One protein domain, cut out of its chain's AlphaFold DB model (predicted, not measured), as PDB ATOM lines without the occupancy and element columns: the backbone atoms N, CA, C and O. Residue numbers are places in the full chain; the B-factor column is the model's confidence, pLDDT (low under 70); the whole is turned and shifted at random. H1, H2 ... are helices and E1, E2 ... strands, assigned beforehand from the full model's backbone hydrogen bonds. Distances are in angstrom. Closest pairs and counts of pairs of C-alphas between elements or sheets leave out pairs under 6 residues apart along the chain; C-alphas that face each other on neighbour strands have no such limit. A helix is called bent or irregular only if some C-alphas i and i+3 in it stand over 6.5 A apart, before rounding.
ATOM      1  N   ILE A  28     127.187 190.963 127.699       86.56
ATOM      2  CA  ILE A  28     128.479 191.589 127.455       86.56
ATOM      3  C   ILE A  28     129.581 190.542 127.625       86.56
ATOM      4  O   ILE A  28     129.619 189.792 128.602       86.56
ATOM      5  N   THR A  29     130.485 190.499 126.656       87.69
ATOM      6  CA  THR A  29     131.735 189.749 126.697       87.69
ATOM      7  C   THR A  29     132.828 190.642 127.279       87.69
ATOM      8  O   THR A  29     133.033 191.771 126.833       87.69
ATOM      9  N   ILE A  30     133.554 190.140 128.270       86.25
ATOM     10  CA  ILE A  30     134.768 190.762 128.805       86.25
ATOM     11  C   ILE A  30     135.943 189.897 128.343       86.25
ATOM     12  O   ILE A  30     135.929 188.689 128.587       86.25
ATOM     13  N   GLN A  31     136.925 190.486 127.656       84.44
ATOM     14  CA  GLN A  31     137.997 189.761 126.964       84.44
ATOM     15  C   GLN A  31     139.399 190.315 127.281       84.44
ATOM     16  O   GLN A  31     139.586 191.511 127.504       84.44
ATOM     17  N   SER A  32     140.396 189.427 127.258       79.81
ATOM     18  CA  SER A  32     141.829 189.733 127.163       79.81
ATOM     19  C   SER A  32     142.515 188.691 126.269       79.81
ATOM     20  O   SER A  32     142.118 187.524 126.239       79.81
ATOM     21  N   SER A  33     143.538 189.101 125.524       69.31
ATOM     22  CA  SER A  33     144.296 188.255 124.597       69.31
ATOM     23  C   SER A  33     145.785 188.392 124.877       69.31
ATOM     24  O   SER A  33     146.358 189.449 124.653       69.31
ATOM     25  N   PHE A  34     146.413 187.314 125.347       65.50
ATOM     26  CA  PHE A  34     147.841 187.300 125.657       65.50
ATOM     27  C   PHE A  34     148.573 186.289 124.778       65.50
ATOM     28  O   PHE A  34     148.183 185.120 124.695       65.50
ATOM     29  N   SER A  35     149.660 186.724 124.143       46.31
ATOM     30  CA  SER A  35     150.508 185.824 123.366       46.31
ATOM     31  C   SER A  35     151.345 184.945 124.290       46.31
ATOM     32  O   SER A  35     151.941 185.421 125.258       46.31
ATOM     33  N   ARG A  36     151.393 183.642 124.011       45.97
ATOM     34  CA  ARG A  36     152.270 182.694 124.704       45.97
ATOM     35  C   ARG A  36     152.850 181.709 123.699       45.97
ATOM     36  O   ARG A  36     152.106 181.017 123.012       45.97
ATOM     37  N   ASN A  37     154.178 181.630 123.638       43.12
ATOM     38  CA  ASN A  37     154.914 180.761 122.712       43.12
ATOM     39  C   ASN A  37     154.491 180.980 121.237       43.12
ATOM     40  O   ASN A  37     154.273 180.017 120.503       43.12
ATOM     41  N   GLY A  38     154.301 182.242 120.825       50.97
ATOM     42  CA  GLY A  38     153.869 182.603 119.467       50.97
ATOM     43  C   GLY A  38     152.416 182.242 119.124       50.97
ATOM     44  O   GLY A  38     152.067 182.192 117.948       50.97
ATOM     45  N   LYS A  39     151.570 181.948 120.123       56.19
ATOM     46  CA  LYS A  39     150.135 181.691 119.940       56.19
ATOM     47  C   LYS A  39     149.315 182.539 120.903       56.19
ATOM     48  O   LYS A  39     149.516 182.480 122.117       56.19
ATOM     49  N   ASP A  40     148.352 183.277 120.368       63.66
ATOM     50  CA  ASP A  40     147.489 184.136 121.171       63.66
ATOM     51  C   ASP A  40     146.437 183.310 121.907       63.66
ATOM     52  O   ASP A  40     145.529 182.723 121.313       63.66
ATOM     53  N   LYS A  41     146.553 183.265 123.237       70.44
ATOM     54  CA  LYS A  41     145.527 182.677 124.087       70.44
ATOM     55  C   LYS A  41     144.532 183.755 124.489       70.44
ATOM     56  O   LYS A  41     144.750 184.544 125.407       70.44
ATOM     57  N   ILE A  42     143.389 183.726 123.819       74.31
ATOM     58  CA  ILE A  42     142.227 184.541 124.155       74.31
ATOM     59  C   ILE A  42     141.561 183.962 125.407       74.31
ATOM     60  O   ILE A  42     141.280 182.764 125.481       74.31
ATOM     61  N   SER A  43     141.303 184.814 126.394       78.50
ATOM     62  CA  SER A  43     140.467 184.510 127.555       78.50
ATOM     63  C   SER A  43     139.275 185.460 127.566       78.50
ATOM     64  O   SER A  43     139.438 186.670 127.425       78.50
ATOM     65  N   TYR A  44     138.074 184.904 127.706       84.56
ATOM     66  CA  TYR A  44     136.829 185.662 127.697       84.56
ATOM     67  C   TYR A  44     135.858 185.146 128.763       84.56
ATOM     68  O   TYR A  44     135.988 184.031 129.273       84.56
ATOM     69  N   MET A  45     134.880 185.976 129.110       85.19
ATOM     70  CA  MET A  45     133.717 185.602 129.911       85.19
ATOM     71  C   MET A  45     132.499 186.401 129.460       85.19
ATOM     72  O   MET A  45     132.651 187.518 128.972       85.19
ATOM     73  N   THR A  46     131.301 185.859 129.664       87.06
ATOM     74  CA  THR A  46     130.037 186.561 129.418       87.06
ATOM     75  C   THR A  46     129.324 186.890 130.728       87.06
ATOM     76  O   THR A  46     129.290 186.071 131.655       87.06
ATOM     77  N   ALA A  47     128.733 188.080 130.789       89.25
ATOM     78  CA  ALA A  47     127.947 188.595 131.908       89.25
ATOM     79  C   ALA A  47     126.698 189.340 131.408       89.25
ATOM     80  O   ALA A  47     126.601 189.657 130.221       89.25
ATOM     81  N   SER A  48     125.745 189.609 132.297       90.25
ATOM     82  CA  SER A  48     124.579 190.457 132.036       90.25
ATOM     83  C   SER A  48     125.020 191.886 131.698       90.25
ATOM     84  O   SER A  48     125.687 192.538 132.500       90.25
ATOM     85  N   GLU A  49     124.639 192.399 130.521       88.88
ATOM     86  CA  GLU A  49     124.873 193.800 130.136       88.88
ATOM     87  C   GLU A  49     124.260 194.750 131.168       88.88
ATOM     88  O   GLU A  49     124.903 195.717 131.558       88.88
ATOM     89  N   GLU A  50     123.041 194.459 131.628       91.00
ATOM     90  CA  GLU A  50     122.304 195.298 132.576       91.00
ATOM     91  C   GLU A  50     123.042 195.391 133.917       91.00
ATOM     92  O   GLU A  50     123.372 196.487 134.365       91.00
ATOM     93  N   THR A  51     123.417 194.245 134.488       91.25
ATOM     94  CA  THR A  51     124.124 194.167 135.773       91.25
ATOM     95  C   THR A  51     125.527 194.773 135.686       91.25
ATOM     96  O   THR A  51     125.942 195.514 136.575       91.25
ATOM     97  N   VAL A  52     126.259 194.543 134.591       91.38
ATOM     98  CA  VAL A  52     127.579 195.161 134.377       91.38
ATOM     99  C   VAL A  52     127.468 196.674 134.161       91.38
ATOM    100  O   VAL A  52     128.303 197.419 134.665       91.38
ATOM    101  N   PHE A  53     126.450 197.165 133.451       92.12
ATOM    102  CA  PHE A  53     126.260 198.600 133.205       92.12
ATOM    103  C   PHE A  53     125.724 199.369 134.418       92.12
ATOM    104  O   PHE A  53     125.964 200.575 134.510       92.12
ATOM    105  N   GLU A  54     125.013 198.698 135.324       92.44
ATOM    106  CA  GLU A  54     124.624 199.218 136.637       92.44
ATOM    107  C   GLU A  54     125.839 199.279 137.575       92.44
ATOM    108  O   GLU A  54     126.193 200.348 138.068       92.44
ATOM    109  N   LYS A  55     126.522 198.143 137.780       93.12
ATOM    110  CA  LYS A  55     127.563 197.997 138.809       93.12
ATOM    111  C   LYS A  55     128.943 198.515 138.389       93.12
ATOM    112  O   LYS A  55     129.745 198.817 139.268       93.12
ATOM    113  N   LEU A  56     129.242 198.626 137.091       93.69
ATOM    114  CA  LEU A  56     130.518 199.123 136.543       93.69
ATOM    115  C   LEU A  56     130.264 200.260 135.523       93.69
ATOM    116  O   LEU A  56     130.493 200.090 134.319       93.69
ATOM    117  N   PRO A  57     129.785 201.442 135.966       90.94
ATOM    118  CA  PRO A  57     129.266 202.498 135.087       90.94
ATOM    119  C   PRO A  57     130.295 203.106 134.117       90.94
ATOM    120  O   PRO A  57     129.901 203.704 133.109       90.94
ATOM    121  N   LEU A  58     131.606 202.928 134.341       89.25
ATOM    122  CA  LEU A  58     132.619 203.244 133.326       89.25
ATOM    123  C   LEU A  58     132.402 202.426 132.044       89.25
ATOM    124  O   LEU A  58     132.482 202.986 130.957       89.25
ATOM    125  N   ILE A  59     132.073 201.135 132.148       89.00
ATOM    126  CA  ILE A  59     131.886 200.257 130.983       89.00
ATOM    127  C   ILE A  59     130.698 200.742 130.143       89.00
ATOM    128  O   ILE A  59     130.825 200.911 128.932       89.00
ATOM    129  N   ARG A  60     129.576 201.089 130.789       88.50
ATOM    130  CA  ARG A  60     128.430 201.738 130.129       88.50
ATOM    131  C   ARG A  60     128.834 203.039 129.422       88.50
ATOM    132  O   ARG A  60     128.478 203.255 128.266       88.50
ATOM    133  N   SER A  61     129.593 203.891 130.112       87.62
ATOM    134  CA  SER A  61     130.051 205.188 129.588       87.62
ATOM    135  C   SER A  61     130.945 205.031 128.354       87.62
ATOM    136  O   SER A  61     130.812 205.786 127.394       87.62
ATOM    137  N   LEU A  62     131.816 204.018 128.353       84.88
ATOM    138  CA  LEU A  62     132.673 203.658 127.226       84.88
ATOM    139  C   LEU A  62     131.840 203.250 125.995       84.88
ATOM    140  O   LEU A  62     132.049 203.806 124.918       84.88
ATOM    141  N   PHE A  63     130.838 202.374 126.134       82.75
ATOM    142  CA  PHE A  63     129.965 202.016 125.000       82.75
ATOM    143  C   PHE A  63     129.133 203.196 124.474       82.75
ATOM    144  O   PHE A  63     128.968 203.329 123.261       82.75
ATOM    145  N   GLU A  64     128.664 204.096 125.342       83.31
ATOM    146  CA  GLU A  64     127.943 205.304 124.914       83.31
ATOM    147  C   GLU A  64     128.835 206.318 124.177       83.31
ATOM    148  O   GLU A  64     128.382 206.956 123.226       83.31
ATOM    149  N   LEU A  65     130.113 206.442 124.552       78.38
ATOM    150  CA  LEU A  65     131.098 207.234 123.801       78.38
ATOM    151  C   LEU A  65     131.437 206.595 122.441       78.38
ATOM    152  O   LEU A  65     131.654 207.312 121.463       78.38
ATOM    153  N   ASN A  66     131.424 205.261 122.347       76.75
ATOM    154  CA  ASN A  66     131.656 204.539 121.091       76.75
ATOM    155  C   ASN A  66     130.484 204.725 120.121       76.75
ATOM    156  O   ASN A  66     130.680 205.097 118.967       76.75
ATOM    157  N   ARG A  67     129.249 204.608 120.627       74.94
ATOM    158  CA  ARG A  67     128.012 204.889 119.877       74.94
ATOM    159  C   ARG A  67     127.934 206.331 119.353       74.94
ATOM    160  O   ARG A  67     127.278 206.577 118.346       74.94
ATOM    161  N   LYS A  68     128.608 207.276 120.016       75.75
ATOM    162  CA  LYS A  68     128.738 208.687 119.604       75.75
ATOM    163  C   LYS A  68     129.954 208.969 118.707       75.75
ATOM    164  O   LYS A  68     130.241 210.133 118.442       75.75
ATOM    165  N   GLY A  69     130.703 207.947 118.279       67.06
ATOM    166  CA  GLY A  69     131.897 208.108 117.439       67.06
ATOM    167  C   GLY A  69     133.024 208.918 118.096       67.06
ATOM    168  O   GLY A  69     133.860 209.481 117.400       67.06
ATOM    169  N   THR A  70     133.042 209.025 119.430       66.38
ATOM    170  CA  THR A  70     133.949 209.929 120.165       66.38
ATOM    171  C   THR A  70     135.356 209.340 120.367       66.38
ATOM    172  O   THR A  70     136.269 210.034 120.812       66.38
ATOM    173  N   PHE A  71     135.567 208.067 120.021       62.81
ATOM    174  CA  PHE A  71     136.889 207.441 120.027       62.81
ATOM    175  C   PHE A  71     137.686 207.795 118.766       62.81
ATOM    176  O   PHE A  71     137.181 207.738 117.647       62.81
ATOM    177  N   LYS A  72     138.979 208.100 118.940       59.12
ATOM    178  CA  LYS A  72     139.936 208.176 117.824       59.12
ATOM    179  C   LYS A  72     140.063 206.795 117.163       59.12
ATOM    180  O   LYS A  72     139.947 205.788 117.856       59.12
ATOM    181  N   LYS A  73     140.378 206.741 115.858       54.09
ATOM    182  CA  LYS A  73     140.502 205.480 115.090       54.09
ATOM    183  C   LYS A  73     141.386 204.417 115.761       54.09
ATOM    184  O   LYS A  73     141.066 203.243 115.680       54.09
ATOM    185  N   ASN A  74     142.452 204.814 116.453       53.50
ATOM    186  CA  ASN A  74     143.372 203.889 117.127       53.50
ATOM    187  C   ASN A  74     142.774 203.247 118.396       53.50
ATOM    188  O   ASN A  74     143.317 202.274 118.902       53.50
ATOM    189  N   ASN A  75     141.669 203.782 118.923       58.12
ATOM    190  CA  ASN A  75     141.046 203.344 120.171       58.12
ATOM    191  C   ASN A  75     139.774 202.502 119.939       58.12
ATOM    192  O   ASN A  75     139.156 202.061 120.906       58.12
ATOM    193  N   THR A  76     139.363 202.258 118.689       54.41
ATOM    194  CA  THR A  76     138.192 201.412 118.378       54.41
ATOM    195  C   THR A  76     138.419 199.936 118.717       54.41
ATOM    196  O   THR A  76     137.456 199.196 118.889       54.41
ATOM    197  N   GLN A  77     139.674 199.515 118.895       66.25
ATOM    198  CA  GLN A  77     140.041 198.168 119.346       66.25
ATOM    199  C   GLN A  77     139.602 197.879 120.796       66.25
ATOM    200  O   GLN A  77     139.377 196.728 121.142       66.25
ATOM    201  N   ILE A  78     139.381 198.910 121.625       73.81
ATOM    202  CA  ILE A  78     138.968 198.761 123.034       73.81
ATOM    203  C   ILE A  78     137.553 198.163 123.169       73.81
ATOM    204  O   ILE A  78     137.229 197.522 124.174       73.81
ATOM    205  N   LEU A  79     136.676 198.406 122.186       79.31
ATOM    206  CA  LEU A  79     135.235 198.157 122.283       79.31
ATOM    207  C   LEU A  79     134.657 197.675 120.950       79.31
ATOM    208  O   LEU A  79     134.582 198.439 119.988       79.31
ATOM    209  N   TYR A  80     134.101 196.468 120.935       76.06
ATOM    210  CA  TYR A  80     133.284 195.989 119.821       76.06
ATOM    211  C   TYR A  80     131.800 196.015 120.199       76.06
ATOM    212  O   TYR A  80     131.396 195.413 121.194       76.06
ATOM    213  N   ASP A  81     130.971 196.692 119.403       74.00
ATOM    214  CA  ASP A  81     129.509 196.618 119.493       74.00
ATOM    215  C   ASP A  81     128.963 196.092 118.162       74.00
ATOM    216  O   ASP A  81     128.970 196.795 117.148       74.00
ATOM    217  N   SER A  82     128.472 194.849 118.171       67.06
ATOM    218  CA  SER A  82     127.977 194.165 116.974       67.06
ATOM    219  C   SER A  82     126.783 194.856 116.301       67.06
ATOM    220  O   SER A  82     126.387 194.434 115.219       67.06
ATOM    221  N   LYS A  83     126.178 195.877 116.929       65.88
ATOM    222  CA  LYS A  83     125.061 196.655 116.366       65.88
ATOM    223  C   LYS A  83     125.480 197.941 115.648       65.88
ATOM    224  O   LYS A  83     124.641 198.529 114.975       65.88
ATOM    225  N   TYR A  84     126.736 198.377 115.791       61.53
ATOM    226  CA  TYR A  84     127.233 199.642 115.220       61.53
ATOM    227  C   TYR A  84     128.588 199.513 114.493       61.53
ATOM    228  O   TYR A  84     129.113 200.503 113.982       61.53
ATOM    229  N   ALA A  85     129.166 198.308 114.425       58.41
ATOM    230  CA  ALA A  85     130.413 198.028 113.713       58.41
ATOM    231  C   ALA A  85     130.223 198.034 112.179       58.41
ATOM    232  O   ALA A  85     130.102 196.986 111.548       58.41
ATOM    233  N   ASN A  86     130.208 199.227 111.574       48.56
ATOM    234  CA  ASN A  86     130.019 199.406 110.125       48.56
ATOM    235  C   ASN A  86     131.205 198.933 109.257       48.56
ATOM    236  O   ASN A  86     131.039 198.771 108.050       48.56
ATOM    237  N   THR A  87     132.391 198.719 109.833       44.91
ATOM    238  CA  THR A  87     133.588 198.245 109.120       44.91
ATOM    239  C   THR A  87     134.437 197.342 110.008       44.91
ATOM    240  O   THR A  87     134.633 197.659 111.177       44.91
ATOM    241  N   GLU A  88     134.982 196.289 109.393       42.81
ATOM    242  CA  GLU A  88     135.965 195.332 109.927       42.81
ATOM    243  C   GLU A  88     135.523 194.503 111.151       42.81
ATOM    244  O   GLU A  88     135.310 194.984 112.263       42.81
ATOM    245  N   LYS A  89     135.438 193.181 110.945       46.53
ATOM    246  CA  LYS A  89     135.358 192.210 112.045       46.53
ATOM    247  C   LYS A  89     136.699 192.222 112.792       46.53
ATOM    248  O   LYS A  89     137.729 192.168 112.118       46.53
ATOM    249  N   PRO A  90     136.725 192.201 114.137       51.69
ATOM    250  CA  PRO A  90     137.967 191.998 114.873       51.69
ATOM    251  C   PRO A  90     138.664 190.704 114.425       51.69
ATOM    252  O   PRO A  90     138.005 189.689 114.194       51.69
ATOM    253  N   ALA A  91     139.999 190.728 114.323       47.06
ATOM    254  CA  ALA A  91     140.796 189.570 113.891       47.06
ATOM    255  C   ALA A  91     140.617 188.342 114.811       47.06
ATOM    256  O   ALA A  91     140.746 187.196 114.382       47.06
ATOM    257  N   VAL A  92     140.258 188.584 116.073       53.16
ATOM    258  CA  VAL A  92     139.783 187.572 117.019       53.16
ATOM    259  C   VAL A  92     138.260 187.457 116.932       53.16
ATOM    260  O   VAL A  92     137.569 188.464 117.050       53.16
ATOM    261  N   LYS A  93     137.729 186.227 116.825       51.03
ATOM    262  CA  LYS A  93     136.283 185.940 116.901       51.03
ATOM    263  C   LYS A  93     135.655 186.579 118.151       51.03
ATOM    264  O   LYS A  93     135.771 186.027 119.244       51.03
ATOM    265  N   ALA A  94     134.975 187.710 117.977       53.22
ATOM    266  CA  ALA A  94     134.216 188.356 119.039       53.22
ATOM    267  C   ALA A  94     133.053 187.461 119.500       53.22
ATOM    268  O   ALA A  94     132.413 186.788 118.686       53.22
ATOM    269  N   GLY A  95     132.772 187.473 120.804       53.16
ATOM    270  CA  GLY A  95     131.575 186.841 121.357       53.16
ATOM    271  C   GLY A  95     130.291 187.543 120.887       53.16
ATOM    272  O   GLY A  95     130.341 188.696 120.447       53.16
ATOM    273  N   PRO A  96     129.122 186.881 120.968       53.41
ATOM    274  CA  PRO A  96     127.852 187.510 120.624       53.41
ATOM    275  C   PRO A  96     127.558 188.706 121.545       53.41
ATOM    276  O   PRO A  96     127.726 188.622 122.761       53.41
ATOM    277  N   GLY A  97     127.075 189.807 120.959       71.88
ATOM    278  CA  GLY A  97     126.729 191.037 121.675       71.88
ATOM    279  C   GLY A  97     127.854 192.075 121.672       71.88
ATOM    280  O   GLY A  97     128.414 192.410 120.629       71.88
ATOM    281  N   ARG A  98     128.152 192.625 122.851       83.94
ATOM    282  CA  ARG A  98     129.203 193.636 123.056       83.94
ATOM    283  C   ARG A  98     130.466 193.000 123.611       83.94
ATOM    284  O   ARG A  98     130.359 192.097 124.430       83.94
ATOM    285  N   THR A  99     131.645 193.490 123.234       83.38
ATOM    286  CA  THR A  99     132.929 193.057 123.812       83.38
ATOM    287  C   THR A  99     133.722 194.247 124.340       83.38
ATOM    288  O   THR A  99     134.002 195.177 123.586       83.38
ATOM    289  N   LEU A 100     134.090 194.210 125.625       85.62
ATOM    290  CA  LEU A 100     135.129 195.065 126.203       85.62
ATOM    291  C   LEU A 100     136.459 194.307 126.176       85.62
ATOM    292  O   LEU A 100     136.574 193.238 126.782       85.62
ATOM    293  N   TYR A 101     137.466 194.904 125.549       85.25
ATOM    294  CA  TYR A 101     138.836 194.420 125.585       85.25
ATOM    295  C   TYR A 101     139.563 195.133 126.733       85.25
ATOM    296  O   TYR A 101     139.891 196.318 126.667       85.25
ATOM    297  N   VAL A 102     139.728 194.425 127.854       83.31
ATOM    298  CA  VAL A 102     140.155 195.027 129.133       83.31
ATOM    299  C   VAL A 102     141.597 195.515 129.068       83.31
ATOM    300  O   VAL A 102     141.919 196.553 129.632       83.31
ATOM    301  N   GLN A 103     142.452 194.777 128.365       81.94
ATOM    302  CA  GLN A 103     143.853 195.128 128.163       81.94
ATOM    303  C   GLN A 103     143.990 196.431 127.366       81.94
ATOM    304  O   GLN A 103     144.589 197.385 127.857       81.94
ATOM    305  N   ASP A 104     143.340 196.507 126.204       81.56
ATOM    306  CA  ASP A 104     143.389 197.673 125.317       81.56
ATOM    307  C   ASP A 104     142.824 198.935 125.997       81.56
ATOM    308  O   ASP A 104     143.325 200.044 125.791       81.56
ATOM    309  N   LEU A 105     141.832 198.789 126.890       82.31
ATOM    310  CA  LEU A 105     141.349 199.896 127.725       82.31
ATOM    311  C   LEU A 105     142.460 200.484 128.610       82.31
ATOM    312  O   LEU A 105     142.579 201.708 128.691       82.31
ATOM    313  N   ILE A 106     143.268 199.639 129.258       82.81
ATOM    314  CA  ILE A 106     144.374 200.088 130.114       82.81
ATOM    315  C   ILE A 106     145.524 200.639 129.259       82.81
ATOM    316  O   ILE A 106     145.971 201.763 129.489       82.81
ATOM    317  N   GLU A 107     145.964 199.899 128.238       82.06
ATOM    318  CA  GLU A 107     147.117 200.264 127.402       82.06
ATOM    319  C   GLU A 107     146.886 201.548 126.587       82.06
ATOM    320  O   GLU A 107     147.801 202.364 126.450       82.06
ATOM    321  N   SER A 108     145.652 201.804 126.132       75.19
ATOM    322  CA  SER A 108     145.283 203.036 125.409       75.19
ATOM    323  C   SER A 108     145.399 204.325 126.232       75.19
ATOM    324  O   SER A 108     145.291 205.421 125.672       75.19
ATOM    325  N   LYS A 109     145.549 204.217 127.561       79.25
ATOM    326  CA  LYS A 109     145.585 205.330 128.528       79.25
ATOM    327  C   LYS A 109     144.351 206.246 128.506       79.25
ATOM    328  O   LYS A 109     144.355 207.301 129.140       79.25
ATOM    329  N   PHE A 110     143.265 205.849 127.830       74.12
ATOM    330  CA  PHE A 110     142.064 206.673 127.611       74.12
ATOM    331  C   PHE A 110     141.401 207.152 128.919       74.12
ATOM    332  O   PHE A 110     140.743 208.190 128.961       74.12
ATOM    333  N   THR A 111     141.617 206.412 130.005       75.12
ATOM    334  CA  THR A 111     141.080 206.663 131.349       75.12
ATOM    335  C   THR A 111     142.168 206.944 132.392       75.12
ATOM    336  O   THR A 111     141.915 206.765 133.581       75.12
ATOM    337  N   GLN A 112     143.384 207.334 131.987       77.69
ATOM    338  CA  GLN A 112     144.559 207.402 132.880       77.69
ATOM    339  C   GLN A 112     144.423 208.338 134.098       77.69
ATOM    340  O   GLN A 112     145.182 208.238 135.053       77.69
ATOM    341  N   TYR A 113     143.448 209.247 134.063       78.56
ATOM    342  CA  TYR A 113     143.120 210.193 135.131       78.56
ATOM    343  C   TYR A 113     142.214 209.602 136.230       78.56
ATOM    344  O   TYR A 113     141.880 210.306 137.180       78.56
ATOM    345  N   ARG A 114     141.756 208.347 136.101       83.19
ATOM    346  CA  ARG A 114     140.885 207.704 137.096       83.19
ATOM    347  C   ARG A 114     141.665 207.148 138.285       83.19
ATOM    348  O   ARG A 114     142.760 206.609 138.136       83.19
ATOM    349  N   GLU A 115     141.035 207.212 139.457       86.88
ATOM    350  CA  GLU A 115     141.469 206.508 140.666       86.88
ATOM    351  C   GLU A 115     141.733 205.019 140.361       86.88
ATOM    352  O   GLU A 115     141.046 204.413 139.538       86.88
ATOM    353  N   GLY A 116     142.778 204.449 140.962       84.19
ATOM    354  CA  GLY A 116     143.218 203.069 140.719       84.19
ATOM    355  C   GLY A 116     144.031 202.832 139.437       84.19
ATOM    356  O   GLY A 116     144.803 201.875 139.398       84.19
ATOM    357  N   TYR A 117     143.955 203.695 138.412       85.56
ATOM    358  CA  TYR A 117     144.639 203.452 137.128       85.56
ATOM    359  C   TYR A 117     146.158 203.244 137.278       85.56
ATOM    360  O   TYR A 117     146.695 202.284 136.736       85.56
ATOM    361  N   ASN A 118     146.835 204.084 138.070       84.12
ATOM    362  CA  ASN A 118     148.290 204.014 138.308       84.12
ATOM    363  C   ASN A 118     148.759 202.740 139.047       84.12
ATOM    364  O   ASN A 118     149.966 202.510 139.169       84.12
ATOM    365  N   GLU A 119     147.828 201.952 139.587       86.25
ATOM    366  CA  GLU A 119     148.088 200.635 140.170       86.25
ATOM    367  C   GLU A 119     147.773 199.540 139.142       86.25
ATOM    368  O   GLU A 119     148.641 198.730 138.818       86.25
ATOM    369  N   ILE A 120     146.581 199.597 138.539       86.69
ATOM    370  CA  ILE A 120     146.100 198.659 137.511       86.69
ATOM    371  C   ILE A 120     147.053 198.592 136.308       86.69
ATOM    372  O   ILE A 120     147.349 197.505 135.817       86.69
ATOM    373  N   SER A 121     147.593 199.732 135.860       84.31
ATOM    374  CA  SER A 121     148.510 199.818 134.714       84.31
ATOM    375  C   SER A 121     149.898 199.215 134.964       84.31
ATOM    376  O   SER A 121     150.741 199.258 134.072       84.31
ATOM    377  N   LYS A 122     150.170 198.712 136.176       86.56
ATOM    378  CA  LYS A 122     151.407 198.000 136.539       86.56
ATOM    379  C   LYS A 122     151.207 196.488 136.635       86.56
ATOM    380  O   LYS A 122     152.177 195.753 136.794       86.56
ATOM    381  N   TRP A 123     149.966 196.002 136.598       83.38
ATOM    382  CA  TRP A 123     149.689 194.577 136.737       83.38
ATOM    383  C   TRP A 123     149.912 193.843 135.418       83.38
ATOM    384  O   TRP A 123     149.462 194.278 134.360       83.38
ATOM    385  N   ASN A 124     150.537 192.668 135.487       83.50
ATOM    386  CA  ASN A 124     150.621 191.785 134.329       83.50
ATOM    387  C   ASN A 124     149.216 191.327 133.879       83.50
ATOM    388  O   ASN A 124     148.286 191.201 134.685       83.50
ATOM    389  N   LEU A 125     149.088 191.006 132.589       77.38
ATOM    390  CA  LEU A 125     147.820 190.661 131.930       77.38
ATOM    391  C   LEU A 125     147.054 189.523 132.621       77.38
ATOM    392  O   LEU A 125     145.828 189.542 132.694       77.38
ATOM    393  N   LYS A 126     147.771 188.535 133.168       80.06
ATOM    394  CA  LYS A 126     147.184 187.386 133.868       80.06
ATOM    395  C   LYS A 126     146.592 187.800 135.219       80.06
ATOM    396  O   LYS A 126     145.505 187.331 135.555       80.06
ATOM    397  N   THR A 127     147.259 188.675 135.971       82.69
ATOM    398  CA  THR A 127     146.729 189.266 137.212       82.69
ATOM    399  C   THR A 127     145.500 190.125 136.914       82.69
ATOM    400  O   THR A 127     144.443 189.871 137.492       82.69
ATOM    401  N   LEU A 128     145.596 191.050 135.950       85.75
ATOM    402  CA  LEU A 128     144.481 191.899 135.511       85.75
ATOM    403  C   LEU A 128     143.259 191.067 135.092       85.75
ATOM    404  O   LEU A 128     142.157 191.286 135.595       85.75
ATOM    405  N   TRP A 129     143.458 190.058 134.237       86.75
ATOM    406  CA  TRP A 129     142.398 189.141 133.821       86.75
ATOM    407  C   TRP A 129     141.778 188.383 135.001       86.75
ATOM    408  O   TRP A 129     140.558 188.302 135.099       86.75
ATOM    409  N   THR A 130     142.593 187.830 135.904       85.25
ATOM    410  CA  THR A 130     142.098 186.989 137.010       85.25
ATOM    411  C   THR A 130     141.256 187.799 138.001       85.25
ATOM    412  O   THR A 130     140.177 187.356 138.397       85.25
ATOM    413  N   LEU A 131     141.705 189.007 138.355       90.62
ATOM    414  CA  LEU A 131     140.983 189.911 139.252       90.62
ATOM    415  C   LEU A 131     139.698 190.447 138.598       90.62
ATOM    416  O   LEU A 131     138.643 190.444 139.232       90.62
ATOM    417  N   MET A 132     139.747 190.821 137.314       90.69
ATOM    418  CA  MET A 132     138.560 191.260 136.569       90.69
ATOM    419  C   MET A 132     137.538 190.124 136.397       90.69
ATOM    420  O   MET A 132     136.340 190.349 136.549       90.69
ATOM    421  N   ASN A 133     137.987 188.885 136.159       89.12
ATOM    422  CA  ASN A 133     137.105 187.716 136.093       89.12
ATOM    423  C   ASN A 133     136.413 187.454 137.440       89.12
ATOM    424  O   ASN A 133     135.234 187.107 137.464       89.12
ATOM    425  N   CYS A 134     137.121 187.659 138.556       89.56
ATOM    426  CA  CYS A 134     136.542 187.585 139.895       89.56
ATOM    427  C   CYS A 134     135.476 188.667 140.116       89.56
ATOM    428  O   CYS A 134     134.342 188.328 140.452       89.56
ATOM    429  N   LEU A 135     135.824 189.940 139.882       93.06
ATOM    430  CA  LEU A 135     134.930 191.088 140.065       93.06
ATOM    431  C   LEU A 135     133.653 190.958 139.226       93.06
ATOM    432  O   LEU A 135     132.554 191.085 139.761       93.06
ATOM    433  N   VAL A 136     133.786 190.673 137.927       92.31
ATOM    434  CA  VAL A 136     132.628 190.605 137.026       92.31
ATOM    435  C   VAL A 136     131.766 189.372 137.315       92.31
ATOM    436  O   VAL A 136     130.548 189.473 137.240       92.31
ATOM    437  N   ARG A 137     132.340 188.223 137.709       91.25
ATOM    438  CA  ARG A 137     131.526 187.073 138.151       91.25
ATOM    439  C   ARG A 137     130.780 187.356 139.456       91.25
ATOM    440  O   ARG A 137     129.617 186.979 139.549       91.25
ATOM    441  N   PHE A 138     131.416 188.038 140.414       92.31
ATOM    442  CA  PHE A 138     130.805 188.399 141.697       92.31
ATOM    443  C   PHE A 138     129.553 189.267 141.511       92.31
ATOM    444  O   PHE A 138     128.482 188.896 141.986       92.31
ATOM    445  N   ILE A 139     129.662 190.380 140.772       93.12
ATOM    446  CA  ILE A 139     128.518 191.278 140.521       93.12
ATOM    447  C   ILE A 139     127.412 190.613 139.687       93.12
ATOM    448  O   ILE A 139     126.248 190.954 139.841       93.12
ATOM    449  N   ASP A 140     127.770 189.657 138.826       90.25
ATOM    450  CA  ASP A 140     126.862 188.913 137.940       90.25
ATOM    451  C   ASP A 140     126.303 187.627 138.594       90.25
ATOM    452  O   ASP A 140     125.699 186.794 137.922       90.25
ATOM    453  N   GLY A 141     126.535 187.429 139.902       87.19
ATOM    454  CA  GLY A 141     126.011 186.301 140.683       87.19
ATOM    455  C   GLY A 141     126.554 184.919 140.293       87.19
ATOM    456  O   GLY A 141     125.991 183.900 140.692       87.19
ATOM    457  N   LYS A 142     127.632 184.852 139.504       86.88
ATOM    458  CA  LYS A 142     128.223 183.596 139.014       86.88
ATOM    459  C   LYS A 142     129.284 183.071 139.986       86.88
ATOM    460  O   LYS A 142     130.071 183.868 140.483       86.88
ATOM    461  N   PRO A 143     129.396 181.743 140.197       82.75
ATOM    462  CA  PRO A 143     130.457 181.160 141.022       82.75
ATOM    463  C   PRO A 143     131.847 181.441 140.431       82.75
ATOM    464  O   PRO A 143     131.982 181.648 139.218       82.75
ATOM    465  N   LEU A 144     132.899 181.382 141.256       79.75
ATOM    466  CA  LEU A 144     134.280 181.443 140.767       79.75
ATOM    467  C   LEU A 144     134.577 180.310 139.770       79.75
ATOM    468  O   LEU A 144     134.010 179.220 139.828       79.75
ATOM    469  N   HIS A 145     135.497 180.561 138.836       72.12
ATOM    470  CA  HIS A 145     135.948 179.519 137.914       72.12
ATOM    471  C   HIS A 145     136.719 178.416 138.676       72.12
ATOM    472  O   HIS A 145     137.563 178.768 139.502       72.12
ATOM    473  N   PRO A 146     136.540 177.110 138.375       66.38
ATOM    474  CA  PRO A 146     137.245 176.025 139.075       66.38
ATOM    475  C   PRO A 146     138.780 176.077 139.002       66.38
ATOM    476  O   PRO A 146     139.446 175.529 139.878       66.38
ATOM    477  N   ASP A 147     139.347 176.783 138.017       66.88
ATOM    478  CA  ASP A 147     140.796 177.046 137.903       66.88
ATOM    479  C   ASP A 147     141.239 178.397 138.524       66.88
ATOM    480  O   ASP A 147     142.422 178.742 138.490       66.88
ATOM    481  N   SER A 148     140.313 179.199 139.074       69.31
ATOM    482  CA  SER A 148     140.621 180.499 139.695       69.31
ATOM    483  C   SER A 148     141.451 180.314 140.960       69.31
ATOM    484  O   SER A 148     141.057 179.553 141.842       69.31
ATOM    485  N   ARG A 149     142.578 181.026 141.074       73.12
ATOM    486  CA  ARG A 149     143.455 180.984 142.260       73.12
ATOM    487  C   ARG A 149     143.027 181.936 143.384       73.12
ATOM    488  O   ARG A 149     143.489 181.740 144.505       73.12
ATOM    489  N   ILE A 150     142.136 182.886 143.083       77.69
ATOM    490  CA  ILE A 150     141.632 183.891 144.028       77.69
ATOM    491  C   ILE A 150     141.109 183.230 145.305       77.69
ATOM    492  O   ILE A 150     140.406 182.223 145.235       77.69
ATOM    493  N   GLY A 151     141.457 183.803 146.457       68.38
ATOM    494  CA  GLY A 151     140.919 183.460 147.772       68.38
ATOM    495  C   GLY A 151     141.359 182.112 148.347       68.38
ATOM    496  O   GLY A 151     141.082 181.840 149.512       68.38
ATOM    497  N   ARG A 152     142.097 181.285 147.589       68.06
ATOM    498  CA  ARG A 152     142.573 179.962 148.045       68.06
ATOM    499  C   ARG A 152     143.698 180.010 149.076       68.06
ATOM    500  O   ARG A 152     143.985 178.994 149.699       68.06
ATOM    501  N   SER A 153     144.383 181.143 149.200       65.06
ATOM    502  CA  SER A 153     145.527 181.311 150.094       65.06
ATOM    503  C   SER A 153     145.229 182.381 151.130       65.06
ATOM    504  O   SER A 153     145.029 183.549 150.782       65.06
ATOM    505  N   GLU A 154     145.282 182.009 152.411       61.75
ATOM    506  CA  GLU A 154     145.133 182.972 153.505       61.75
ATOM    507  C   GLU A 154     146.280 184.010 153.533       61.75
ATOM    508  O   GLU A 154     146.081 185.117 154.027       61.75
ATOM    509  N   LYS A 155     147.426 183.721 152.885       61.84
ATOM    510  CA  LYS A 155     148.509 184.697 152.652       61.84
ATOM    511  C   LYS A 155     148.156 185.777 151.614       61.84
ATOM    512  O   LYS A 155     148.707 186.867 151.686       61.84
ATOM    513  N   PHE A 156     147.273 185.502 150.642       66.00
ATOM    514  CA  PHE A 156     147.077 186.379 149.470       66.00
ATOM    515  C   PHE A 156     145.686 187.014 149.340       66.00
ATOM    516  O   PHE A 156     145.583 188.096 148.763       66.00
ATOM    517  N   TRP A 157     144.629 186.418 149.904       71.88
ATOM    518  CA  TRP A 157     143.249 186.891 149.695       71.88
ATOM    519  C   TRP A 157     143.007 188.364 150.073       71.88
ATOM    520  O   TRP A 157     142.199 189.015 149.423       71.88
ATOM    521  N   GLN A 158     143.706 188.921 151.073       77.75
ATOM    522  CA  GLN A 158     143.605 190.351 151.425       77.75
ATOM    523  C   GLN A 158     144.178 191.265 150.328       77.75
ATOM    524  O   GLN A 158     143.611 192.316 150.035       77.75
ATOM    525  N   LYS A 159     145.289 190.859 149.699       83.25
ATOM    526  CA  LYS A 159     145.932 191.586 148.593       83.25
ATOM    527  C   LYS A 159     145.065 191.490 147.335       83.25
ATOM    528  O   LYS A 159     144.783 192.502 146.706       83.25
ATOM    529  N   GLU A 160     144.542 190.301 147.040       85.06
ATOM    530  CA  GLU A 160     143.575 190.081 145.955       85.06
ATOM    531  C   GLU A 160     142.283 190.892 146.155       85.06
ATOM    532  O   GLU A 160     141.804 191.513 145.207       85.06
ATOM    533  N   LEU A 161     141.753 190.948 147.384       88.19
ATOM    534  CA  LEU A 161     140.573 191.734 147.755       88.19
ATOM    535  C   LEU A 161     140.814 193.225 147.509       88.19
ATOM    536  O   LEU A 161     140.014 193.861 146.827       88.19
ATOM    537  N   LYS A 162     141.942 193.762 147.989       89.81
ATOM    538  CA  LYS A 162     142.327 195.161 147.762       89.81
ATOM    539  C   LYS A 162     142.459 195.478 146.268       89.81
ATOM    540  O   LYS A 162     141.950 196.497 145.814       89.81
ATOM    541  N   CYS A 163     143.057 194.593 145.470       89.81
ATOM    542  CA  CYS A 163     143.136 194.798 144.022       89.81
ATOM    543  C   CYS A 163     141.754 194.715 143.331       89.81
ATOM    544  O   CYS A 163     141.507 195.425 142.355       89.81
ATOM    545  N   ILE A 164     140.814 193.909 143.842       91.56
ATOM    546  CA  ILE A 164     139.415 193.904 143.374       91.56
ATOM    547  C   ILE A 164     138.701 195.213 143.754       91.56
ATOM    548  O   ILE A 164     137.992 195.772 142.920       91.56
ATOM    549  N   GLU A 165     138.925 195.751 144.957       92.06
ATOM    550  CA  GLU A 165     138.415 197.064 145.395       92.06
ATOM    551  C   GLU A 165     138.961 198.214 144.527       92.06
ATOM    552  O   GLU A 165     138.220 199.135 144.167       92.06
ATOM    553  N   VAL A 166     140.235 198.136 144.124       92.69
ATOM    554  CA  VAL A 166     140.884 199.085 143.203       92.69
ATOM    555  C   VAL A 166     140.273 199.011 141.796       92.69
ATOM    556  O   VAL A 166     139.928 200.053 141.237       92.69
ATOM    557  N   LEU A 167     140.054 197.811 141.238       93.19
ATOM    558  CA  LEU A 167     139.333 197.643 139.962       93.19
ATOM    559  C   LEU A 167     137.906 198.181 140.036       93.19
ATOM    560  O   LEU A 167     137.476 198.907 139.140       93.19
ATOM    561  N   ALA A 168     137.179 197.828 141.093       93.56
ATOM    562  CA  ALA A 168     135.811 198.266 141.319       93.56
ATOM    563  C   ALA A 168     135.731 199.800 141.335       93.56
ATOM    564  O   ALA A 168     134.950 200.383 140.583       93.56
ATOM    565  N   THR A 169     136.613 200.450 142.099       92.56
ATOM    566  CA  THR A 169     136.715 201.913 142.185       92.56
ATOM    567  C   THR A 169     137.050 202.540 140.827       92.56
ATOM    568  O   THR A 169     136.346 203.445 140.375       92.56
ATOM    569  N   TYR A 170     138.049 202.011 140.112       91.94
ATOM    570  CA  TYR A 170     138.429 202.463 138.768       91.94
ATOM    571  C   TYR A 170     137.266 202.372 137.762       91.94
ATOM    572  O   TYR A 170     136.983 203.339 137.046       91.94
ATOM    573  N   PHE A 171     136.525 201.260 137.752       92.50
ATOM    574  CA  PHE A 171     135.330 201.076 136.918       92.50
ATOM    575  C   PHE A 171     134.081 201.833 137.424       92.50
ATOM    576  O   PHE A 171     133.059 201.866 136.733       92.50
ATOM    577  N   GLY A 172     134.172 202.518 138.568       90.69
ATOM    578  CA  GLY A 172     133.133 203.391 139.118       90.69
ATOM    579  C   GLY A 172     132.082 202.695 139.986       90.69
ATOM    580  O   GLY A 172     131.016 203.266 140.192       90.69
ATOM    581  N   ASN A 173     132.351 201.487 140.481       93.06
ATOM    582  CA  ASN A 173     131.503 200.833 141.472       93.06
ATOM    583  C   ASN A 173     131.606 201.557 142.824       93.06
ATOM    584  O   ASN A 173     132.701 201.776 143.345       93.06
ATOM    585  N   THR A 174     130.460 201.903 143.404       87.44
ATOM    586  CA  THR A 174     130.356 202.513 144.739       87.44
ATOM    587  C   THR A 174     129.968 201.501 145.820       87.44
ATOM    588  O   THR A 174     130.351 201.665 146.976       87.44
ATOM    589  N   GLU A 175     129.251 200.440 145.445       88.50
ATOM    590  CA  GLU A 175     128.663 199.447 146.353       88.50
ATOM    591  C   GLU A 175     129.697 198.610 147.113       88.50
ATOM    592  O   GLU A 175     129.457 198.260 148.261       88.50
ATOM    593  N   LEU A 176     130.879 198.344 146.552       86.62
ATOM    594  CA  LEU A 176     131.942 197.599 147.244       86.62
ATOM    595  C   LEU A 176     132.577 198.350 148.430       86.62
ATOM    596  O   LEU A 176     133.381 197.767 149.158       86.62
ATOM    597  N   LYS A 177     132.187 199.611 148.664       83.75
ATOM    598  CA  LYS A 177     132.492 200.350 149.900       83.75
ATOM    599  C   LYS A 177     131.499 200.037 151.034       83.75
ATOM    600  O   LYS A 177     131.800 200.347 152.185       83.75
ATOM    601  N   ASP A 178     130.358 199.401 150.748       92.19
ATOM    602  CA  ASP A 178     129.444 198.892 151.773       92.19
ATOM    603  C   ASP A 178     130.002 197.641 152.478       92.19
ATOM    604  O   ASP A 178     130.626 196.763 151.878       92.19
ATOM    605  N   LYS A 179     129.731 197.537 153.781       90.31
ATOM    606  CA  LYS A 179     130.240 196.475 154.649       90.31
ATOM    607  C   LYS A 179     129.613 195.107 154.353       90.31
ATOM    608  O   LYS A 179     130.310 194.100 154.493       90.31
ATOM    609  N   ALA A 180     128.340 195.044 153.960       92.12
ATOM    610  CA  ALA A 180     127.668 193.790 153.625       92.12
ATOM    611  C   ALA A 180     128.083 193.295 152.231       92.12
ATOM    612  O   ALA A 180     128.455 192.129 152.097       92.12
ATOM    613  N   VAL A 181     128.136 194.178 151.225       89.62
ATOM    614  CA  VAL A 181     128.640 193.847 149.875       89.62
ATOM    615  C   VAL A 181     130.099 193.381 149.936       89.62
ATOM    616  O   VAL A 181     130.444 192.337 149.378       89.62
ATOM    617  N   ARG A 182     130.953 194.084 150.690       88.75
ATOM    618  CA  ARG A 182     132.344 193.671 150.939       88.75
ATOM    619  C   ARG A 182     132.432 192.327 151.670       88.75
ATOM    620  O   ARG A 182     133.257 191.488 151.315       88.75
ATOM    621  N   GLY A 183     131.572 192.085 152.662       87.44
ATOM    622  CA  GLY A 183     131.478 190.796 153.361       87.44
ATOM    623  C   GLY A 183     131.052 189.637 152.448       87.44
ATOM    624  O   GLY A 183     131.593 188.530 152.553       87.44
ATOM    625  N   ALA A 184     130.142 189.901 151.506       89.94
ATOM    626  CA  ALA A 184     129.736 188.951 150.479       89.94
ATOM    627  C   ALA A 184     130.881 188.649 149.500       89.94
ATOM    628  O   ALA A 184     131.120 187.477 149.214       89.94
ATOM    629  N   LEU A 185     131.650 189.658 149.061       89.69
ATOM    630  CA  LEU A 185     132.844 189.452 148.227       89.69
ATOM    631  C   LEU A 185     133.889 188.588 148.945       89.69
ATOM    632  O   LEU A 185     134.410 187.644 148.355       89.69
ATOM    633  N   ILE A 186     134.161 188.854 150.226       88.31
ATOM    634  CA  ILE A 186     135.098 188.055 151.032       88.31
ATOM    635  C   ILE A 186     134.642 186.594 151.118       88.31
ATOM    636  O   ILE A 186     135.440 185.686 150.890       88.31
ATOM    637  N   SER A 187     133.359 186.362 151.405       86.81
ATOM    638  CA  SER A 187     132.782 185.012 151.451       86.81
ATOM    639  C   SER A 187     132.845 184.313 150.090       86.81
ATOM    640  O   SER A 187     133.191 183.139 150.029       86.81
ATOM    641  N   TYR A 188     132.570 185.039 149.005       87.81
ATOM    642  CA  TYR A 188     132.634 184.557 147.626       87.81
ATOM    643  C   TYR A 188     134.059 184.180 147.193       87.81
ATOM    644  O   TYR A 188     134.269 183.096 146.655       87.81
ATOM    645  N   MET A 189     135.058 185.018 147.489       83.56
ATOM    646  CA  MET A 189     136.470 184.701 147.247       83.56
ATOM    647  C   MET A 189     136.912 183.460 148.032       83.56
ATOM    648  O   MET A 189     137.638 182.622 147.508       83.56
ATOM    649  N   ARG A 190     136.445 183.323 149.278       78.94
ATOM    650  CA  ARG A 190     136.725 182.182 150.165       78.94
ATOM    651  C   ARG A 190     135.947 180.906 149.809       78.94
ATOM    652  O   ARG A 190     136.096 179.909 150.515       78.94
ATOM    653  N   GLN A 191     135.153 180.887 148.731       70.94
ATOM    654  CA  GLN A 191     134.539 179.655 148.229       70.94
ATOM    655  C   GLN A 191     135.617 178.732 147.651       70.94
ATOM    656  O   GLN A 191     135.923 178.757 146.456       70.94
TER     657      GLN A 191
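This is residues 28 to 191 of the 413 residues of an uncharacterized protein of Monilinia laxa (UniProt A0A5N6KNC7). A four-stranded sheet, in which the long hairpin E1 and E2 runs on past the short strands E4 and E3, is covered on one face by helices, H6 over the hairpin and H2 over the short strands. H7 crosses H6 on the side away from the sheet, with H8 farther out, and a long loop, residues 82 to 97, joins E3 to E4. The printed part has 164 residues with eight named helices and four named strands, in the order E1 E2 H1 H2 H3 E3 E4 H4 H5 H6 H7 H8; the sheet runs E2 E1 E4 E3, mixed, and the class is mixed, helices and strands. It is compact, with a radius of gyration of the C-alphas of 15.6 A and spans of 48 by 37 by 29 A.

E1, residues 28 to 36, and E2, residues 39 to 48, form an antiparallel hairpin, with N 30 and O 45 2.9 A apart. H1, residues 49 to 55, and H2, residues 57 to 67, touch only at the corner, closest at the C-alphas of Phe 53 and Arg 60, 4.9 A. H3, residues 73 to 78, only grazes the sheet with residues 77 to 78; it is irregular, but only just, with C-alphas 74 and 77 7.0 A apart. E3, residues 79 to 81, forms an antiparallel hairpin with E4, residues 98 to 101, where N 99 and O 80 are 2.8 A apart. E4 is parallel to E1, with N 29 and O 98 2.7 A apart. H2 runs across the strands, over E4 and E3, at a height over the sheet of 9.7 A. H4, residues 102 to 107, touches H3, closest at the C-alphas of Asp 104 and Ile 78, 5.1 A. H6, residues 125 to 139, runs along the strands, over E2 and E1, at a height of 9.3 A; H1, H2 and H6 on one face of the sheet make two layers, one of helices and one of strands. H7, residues 157 to 171, touches H6 about perpendicular at 79 degrees, closest at the C-alphas of Ile 164 and Leu 131, 5.9 A, H6 with residues 131 to 135 alone. H5, residues 117 to 120, touches H7 at its residues 166 to 170 alone, closest at the C-alphas of Tyr 117 and Tyr 170, 6.5 A. H8, residues 179 to 189, only just touches H6, with 3 pairs of C-alphas within 8 A, the closest Leu 185 and Phe 138, 6.9 A. Every O i to N i+4 pair is within hydrogen-bond range in H1, H2, H4, H6, H7 and H8; H3 has 0 of 2, with 1 of 3 O i to N i+3 pairs, and H5 is too short for such a pair.

E1 begins at C-alpha 28, (128.479, 191.589, 127.455), and is 25.5 A long; E2 is 29.6 A. H6 is 21.1 A, H7 20.7 A, H2 15.4 A and H8 15.2 A, ending at C-alpha 189, (136.470, 184.701, 147.247).

The C-alphas of Asn 86 and Glu 154 are the two farthest apart, 48.8 A. The printed part has no cut; the links E3 to E4 and H6 to H7 are long. The mean pLDDT of the printed part is 78.3, and residues 33 to 40, 69 to 77, 82 to 96, 146 to 148 and 151 to 156 are under 70.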